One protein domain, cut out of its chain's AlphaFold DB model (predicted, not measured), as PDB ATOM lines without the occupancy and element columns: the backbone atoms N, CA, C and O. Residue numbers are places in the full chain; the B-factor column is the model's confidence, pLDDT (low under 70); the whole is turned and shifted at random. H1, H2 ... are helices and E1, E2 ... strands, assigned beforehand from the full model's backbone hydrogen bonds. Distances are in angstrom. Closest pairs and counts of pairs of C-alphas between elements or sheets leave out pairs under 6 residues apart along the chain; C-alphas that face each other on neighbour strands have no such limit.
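This is residues 63 to 109 of the 118 residues of the protein "Guanyl-specific ribonuclease Sa3" of Cutibacterium acnes HL201PA1 (UniProt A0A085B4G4). What is the picture? Little regular structure: a loop-rich model with two very short strands, E1 and E2, that meet only at a point, a wide loop of residues 92 to 105 at one end and the helix H1 at the other. Residues 63 to 68 stick out. What are the figures? The printed part has 47 residues, 18 in named elements, ordered H1, E1, E2; the class is mixed, and the whole is loose, with a radius of gyration of the C-alphas of 12.2 A and spans of 28 by 25 by 15 A.

Where are the strands? E1 is residues 89 to 91, and E2 is residues 106 to 108, ending at C-alpha 108 (-74.833, 25.885, -16.738). Where is the helix? H1, residues 67 to 78, measures 16.8 A and begins at C-alpha 67 (-75.017, 10.322, -8.462).

How do E1 and E2 meet? They meet only at a point, where the C-alphas of Val 90 and His 107 face each other at 4.5 A. And H1? H1 and E2 are apart; every O i to N i+4 pair in H1 is within hydrogen-bond range.

How large is it? The two C-alphas farthest apart, of Thr 67 and Lys 102, are 30.7 A apart. Is it continuous and confident? The printed part has no cut, E1 to E2 is a long link, and no printed residue is under 70 in pLDDT.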
ATOM      1  N   ASN A  63     -83.985  11.431  -7.883       96.25
ATOM      2  CA  ASN A  63     -83.370  10.164  -7.484       96.25
ATOM      3  C   ASN A  63     -83.025   9.231  -8.661       96.25
ATOM      4  O   ASN A  63     -82.238   8.306  -8.466       96.25
ATOM      5  N   GLU A  64     -83.574   9.476  -9.852       97.25
ATOM      6  CA  GLU A  64     -83.248   8.758 -11.091       97.25
ATOM      7  C   GLU A  64     -82.002   9.337 -11.774       97.25
ATOM      8  O   GLU A  64     -81.416   8.699 -12.651       97.25
ATOM      9  N   LEU A  65     -81.555  10.528 -11.360       96.12
ATOM     10  CA  LEU A  65     -80.330  11.129 -11.867       96.12
ATOM     11  C   LEU A  65     -79.087  10.332 -11.433       96.12
ATOM     12  O   LEU A  65     -79.006   9.850 -10.291       96.12
ATOM     13  N   PRO A  66     -78.039  10.296 -12.281       95.94
ATOM     14  CA  PRO A  66     -76.721   9.830 -11.873       95.94
ATOM     15  C   PRO A  66     -76.255  10.522 -10.588       95.94
ATOM     16  O   PRO A  66     -76.526  11.702 -10.356       95.94
ATOM     17  N   THR A  67     -75.509   9.801  -9.750       96.00
ATOM     18  CA  THR A  67     -75.017  10.322  -8.462       96.00
ATOM     19  C   THR A  67     -74.270  11.648  -8.607       96.00
ATOM     20  O   THR A  67     -74.430  12.525  -7.766       96.00
ATOM     21  N   GLN A  68     -73.518  11.817  -9.692       95.75
ATOM     22  CA  GLN A  68     -72.748  13.022  -9.989       95.75
ATOM     23  C   GLN A  68     -73.662  14.226 -10.239       95.75
ATOM     24  O   GLN A  68     -73.397  15.302  -9.719       95.75
ATOM     25  N   ALA A  69     -74.782  14.047 -10.947       96.44
ATOM     26  CA  ALA A  69     -75.745  15.122 -11.178       96.44
ATOM     27  C   ALA A  69     -76.438  15.544  -9.872       96.44
ATOM     28  O   ALA A  69     -76.562  16.735  -9.596       96.44
ATOM     29  N   ARG A  70     -76.794  14.584  -9.008       97.00
ATOM     30  CA  ARG A  70     -77.332  14.882  -7.667       97.00
ATOM     31  C   ARG A  70     -76.319  15.607  -6.780       97.00
ATOM     32  O   ARG A  70     -76.695  16.449  -5.972       97.00
ATOM     33  N   GLN A  71     -75.030  15.296  -6.908       95.38
ATOM     34  CA  GLN A  71     -73.969  16.038  -6.222       95.38
ATOM     35  C   GLN A  71     -73.871  17.476  -6.738       95.38
ATOM     36  O   GLN A  71     -73.777  18.391  -5.925       95.38
ATOM     37  N   THR A  72     -73.960  17.688  -8.055       96.50
ATOM     38  CA  THR A  72     -74.003  19.034  -8.642       96.50
ATOM     39  C   THR A  72     -75.211  19.831  -8.141       96.50
ATOM     40  O   THR A  72     -75.034  20.981  -7.753       96.50
ATOM     41  N   LEU A  73     -76.408  19.234  -8.044       96.69
ATOM     42  CA  LEU A  73     -77.587  19.909  -7.473       96.69
ATOM     43  C   LEU A  73     -77.343  20.391  -6.036       96.69
ATOM     44  O   LEU A  73     -77.592  21.550  -5.731       96.69
ATOM     45  N   LYS A  74     -76.731  19.559  -5.183       96.00
ATOM     46  CA  LYS A  74     -76.368  19.965  -3.813       96.00
ATOM     47  C   LYS A  74     -75.381  21.131  -3.764       96.00
ATOM     48  O   LYS A  74     -75.453  21.943  -2.847       96.00
ATOM     49  N   LEU A  75     -74.447  21.206  -4.717       95.75
ATOM     50  CA  LEU A  75     -73.515  22.333  -4.827       95.75
ATOM     51  C   LEU A  75     -74.229  23.612  -5.280       95.75
ATOM     52  O   LEU A  75     -73.882  24.705  -4.835       95.75
ATOM     53  N   ILE A  76     -75.221  23.484  -6.166       96.31
ATOM     54  CA  ILE A  76     -76.062  24.607  -6.595       96.31
ATOM     55  C   ILE A  76     -76.864  25.129  -5.401       96.31
ATOM     56  O   ILE A  76     -76.857  26.335  -5.160       96.31
ATOM     57  N   ASP A  77     -77.457  24.236  -4.607       96.19
ATOM     58  CA  ASP A  77     -78.201  24.595  -3.394       96.19
ATOM     59  C   ASP A  77     -77.312  25.267  -2.337       96.19
ATOM     60  O   ASP A  77     -77.749  26.195  -1.656       96.19
ATOM     61  N   SER A  78     -76.054  24.828  -2.198       95.31
ATOM     62  CA  SER A  78     -75.102  25.462  -1.279       95.31
ATOM     63  C   SER A  78     -74.594  26.813  -1.784       95.31
ATOM     64  O   SER A  78     -74.074  27.595  -0.991       95.31
ATOM     65  N   GLY A  79     -74.731  27.083  -3.087       91.06
ATOM     66  CA  GLY A  79     -74.410  28.361  -3.701       91.06
ATOM     67  C   GLY A  79     -72.949  28.768  -3.533       91.06
ATOM     68  O   GLY A  79     -72.731  29.895  -3.110       91.06
ATOM     69  N   TRP A  80     -71.997  27.884  -3.886       85.38
ATOM     70  CA  TRP A  80     -70.513  27.996  -3.816       85.38
ATOM     71  C   TRP A  80     -69.840  27.178  -2.685       85.38
ATOM     72  O   TRP A  80     -70.440  26.980  -1.630       85.38
ATOM     73  N   PRO A  81     -68.576  26.713  -2.863       92.75
ATOM     74  CA  PRO A  81     -67.708  26.841  -4.043       92.75
ATOM     75  C   PRO A  81     -67.968  25.789  -5.139       92.75
ATOM     76  O   PRO A  81     -68.162  24.614  -4.836       92.75
ATOM     77  N   PHE A  82     -67.914  26.198  -6.412       94.56
ATOM     78  CA  PHE A  82     -68.021  25.276  -7.548       94.56
ATOM     79  C   PHE A  82     -66.648  24.751  -8.007       94.56
ATOM     80  O   PHE A  82     -65.675  25.510  -8.000       94.56
ATOM     81  N   PRO A  83     -66.546  23.465  -8.392       92.81
ATOM     82  CA  PRO A  83     -65.268  22.827  -8.702       92.81
ATOM     83  C   PRO A  83     -64.673  23.236 -10.054       92.81
ATOM     84  O   PRO A  83     -63.450  23.181 -10.201       92.81
ATOM     85  N   PHE A  84     -65.487  23.644 -11.034       93.94
ATOM     86  CA  PHE A  84     -65.000  23.997 -12.369       93.94
ATOM     87  C   PHE A  84     -65.114  25.498 -12.641       93.94
ATOM     88  O   PHE A  84     -66.067  26.164 -12.247       93.94
ATOM     89  N   SER A  85     -64.152  26.042 -13.391       94.38
ATOM     90  CA  SER A  85     -64.057  27.483 -13.685       94.38
ATOM     91  C   SER A  85     -65.216  28.043 -14.517       94.38
ATOM     92  O   SER A  85     -65.408  29.257 -14.568       94.38
ATOM     93  N   ARG A  86     -65.962  27.170 -15.199       95.00
ATOM     94  CA  ARG A  86     -67.112  27.516 -16.043       95.00
ATOM     95  C   ARG A  86     -68.450  27.290 -15.339       95.00
ATOM     96  O   ARG A  86     -69.475  27.605 -15.927       95.00
ATOM     97  N   ASP A  87     -68.457  26.776 -14.113       96.56
ATOM     98  CA  ASP A  87     -69.702  26.548 -13.384       96.56
ATOM     99  C   ASP A  87     -70.378  27.876 -13.019       96.56
ATOM    100  O   ASP A  87     -69.741  28.819 -12.545       96.56
ATOM    101  N   GLY A  88     -71.690  27.945 -13.241       95.69
ATOM    102  CA  GLY A  88     -72.518  29.106 -12.918       95.69
ATOM    103  C   GLY A  88     -72.535  30.204 -13.984       95.69
ATOM    104  O   GLY A  88     -73.178  31.236 -13.776       95.69
ATOM    105  N   ILE A  89     -71.879  30.018 -15.132       96.75
ATOM    106  CA  ILE A  89     -71.980  30.980 -16.242       96.75
ATOM    107  C   ILE A  89     -73.337  30.888 -16.947       96.75
ATOM    108  O   ILE A  89     -74.062  29.904 -16.823       96.75
ATOM    109  N   VAL A  90     -73.671  31.928 -17.712       97.69
ATOM    110  CA  VAL A  90     -74.952  32.027 -18.423       97.69
ATOM    111  C   VAL A  90     -75.023  31.056 -19.606       97.69
ATOM    112  O   VAL A  90     -74.226  31.141 -20.546       97.69
ATOM    113  N   TYR A  91     -76.053  30.213 -19.607       97.25
ATOM    114  CA  TYR A  91     -76.469  29.405 -20.751       97.25
ATOM    115  C   TYR A  91     -77.456  30.196 -21.621       97.25
ATOM    116  O   TYR A  91     -78.509  30.626 -21.156       97.25
ATOM    117  N   HIS A  92     -77.133  30.391 -22.900       95.69
ATOM    118  CA  HIS A  92     -77.886  31.305 -23.774       95.69
ATOM    119  C   HIS A  92     -79.087  30.659 -24.492       95.69
ATOM    120  O   HIS A  92     -79.891  31.367 -25.086       95.69
ATOM    121  N   ASN A  93     -79.238  29.328 -24.453       95.19
ATOM    122  CA  ASN A  93     -80.350  28.613 -25.102       95.19
ATOM    123  C   ASN A  93     -80.548  28.948 -26.608       95.19
ATOM    124  O   ASN A  93     -81.672  29.023 -27.098       95.19
ATOM    125  N   ASN A  94     -79.459  29.116 -27.374       94.12
ATOM    126  CA  ASN A  94     -79.516  29.496 -28.800       94.12
ATOM    127  C   ASN A  94     -80.236  28.472 -29.698       94.12
ATOM    128  O   ASN A  94     -80.731  28.829 -30.763       94.12
ATOM    129  N   SER A  95     -80.268  27.199 -29.296       92.00
ATOM    130  CA  SER A  95     -81.001  26.139 -30.000       92.00
ATOM    131  C   SER A  95     -82.500  26.127 -29.684       92.00
ATOM    132  O   SER A  95     -83.242  25.425 -30.365       92.00
ATOM    133  N   GLY A  96     -82.950  26.870 -28.664       92.00
ATOM    134  CA  GLY A  96     -84.347  26.888 -28.229       92.00
ATOM    135  C   GLY A  96     -84.821  25.573 -27.604       92.00
ATOM    136  O   GLY A  96     -86.001  25.248 -27.700       92.00
ATOM    137  N   ALA A  97     -83.917  24.799 -26.995       92.06
ATOM    138  CA  ALA A  97     -84.259  23.530 -26.346       92.06
ATOM    139  C   ALA A  97     -85.035  23.724 -25.032       92.06
ATOM    140  O   ALA A  97     -85.788  22.844 -24.624       92.06
ATOM    141  N   LEU A  98     -84.851  24.869 -24.370       93.38
ATOM    142  CA  LEU A  98     -85.591  25.262 -23.171       93.38
ATOM    143  C   LEU A  98     -86.628  26.350 -23.505       93.38
ATOM    144  O   LEU A  98     -86.474  27.040 -24.519       93.38
ATOM    145  N   PRO A  99     -87.658  26.553 -22.661       93.25
ATOM    146  CA  PRO A  99     -88.574  27.682 -22.788       93.25
ATOM    147  C   PRO A  99     -87.850  29.025 -22.944       93.25
ATOM    148  O   PRO A  99     -86.739  29.229 -22.454       93.25
ATOM    149  N   HIS A 100     -88.478  29.968 -23.642       92.44
ATOM    150  CA  HIS A 100     -87.867  31.272 -23.860       92.44
ATOM    151  C   HIS A 100     -87.965  32.149 -22.603       92.44
ATOM    152  O   HIS A 100     -89.054  32.378 -22.078       92.44
ATOM    153  N   HIS A 101     -86.819  32.659 -22.148       92.75
ATOM    154  CA  HIS A 101     -86.682  33.608 -21.044       92.75
ATOM    155  C   HIS A 101     -85.663  34.694 -21.416       92.75
ATOM    156  O   HIS A 101     -84.957  34.576 -22.417       92.75
ATOM    157  N   LYS A 102     -85.584  35.753 -20.599       94.25
ATOM    158  CA  LYS A 102     -84.571  36.811 -20.735       94.25
ATOM    159  C   LYS A 102     -83.144  36.254 -20.631       94.25
ATOM    160  O   LYS A 102     -82.918  35.259 -19.941       94.25
ATOM    161  N   ASP A 103     -82.186  36.952 -21.235       93.44
ATOM    162  CA  ASP A 103     -80.765  36.630 -21.079       93.44
ATOM    163  C   ASP A 103     -80.359  36.604 -19.599       93.44
ATOM    164  O   ASP A 103     -80.845  37.393 -18.779       93.44
ATOM    165  N   GLY A 104     -79.477  35.668 -19.250       96.12
ATOM    166  CA  GLY A 104     -79.056  35.447 -17.866       96.12
ATOM    167  C   GLY A 104     -80.056  34.675 -17.004       96.12
ATOM    168  O   GLY A 104     -79.844  34.570 -15.805       96.12
ATOM    169  N   TRP A 105     -81.149  34.152 -17.573       96.50
ATOM    170  CA  TRP A 105     -82.084  33.306 -16.822       96.50
ATOM    171  C   TRP A 105     -81.533  31.902 -16.551       96.50
ATOM    172  O   TRP A 105     -81.738  31.350 -15.473       96.50
ATOM    173  N   TYR A 106     -80.846  31.316 -17.530       97.12
ATOM    174  CA  TYR A 106     -80.296  29.972 -17.420       97.12
ATOM    175  C   TYR A 106     -78.808  30.016 -17.095       97.12
ATOM    176  O   TYR A 106     -78.059  30.804 -17.673       97.12
ATOM    177  N   HIS A 107     -78.384  29.117 -16.210       97.25
ATOM    178  CA  HIS A 107     -76.989  28.913 -15.842       97.25
ATOM    179  C   HIS A 107     -76.602  27.455 -16.075       97.25
ATOM    180  O   HIS A 107     -77.418  26.556 -15.862       97.25
ATOM    181  N   GLU A 108     -75.372  27.228 -16.523       96.88
ATOM    182  CA  GLU A 108     -74.833  25.885 -16.738       96.88
ATOM    183  C   GLU A 108     -73.846  25.484 -15.643       96.88
ATOM    184  O   GLU A 108     -73.107  26.308 -15.100       96.88
ATOM    185  N   TYR A 109     -73.853  24.191 -15.325       97.00
ATOM    186  CA  TYR A 109     -73.002  23.581 -14.313       97.00
ATOM    187  C   TYR A 109     -72.479  22.250 -14.829       97.00
ATOM    188  O   TYR A 109     -73.190  21.495 -15.499       97.00
TER     189      TYR A 109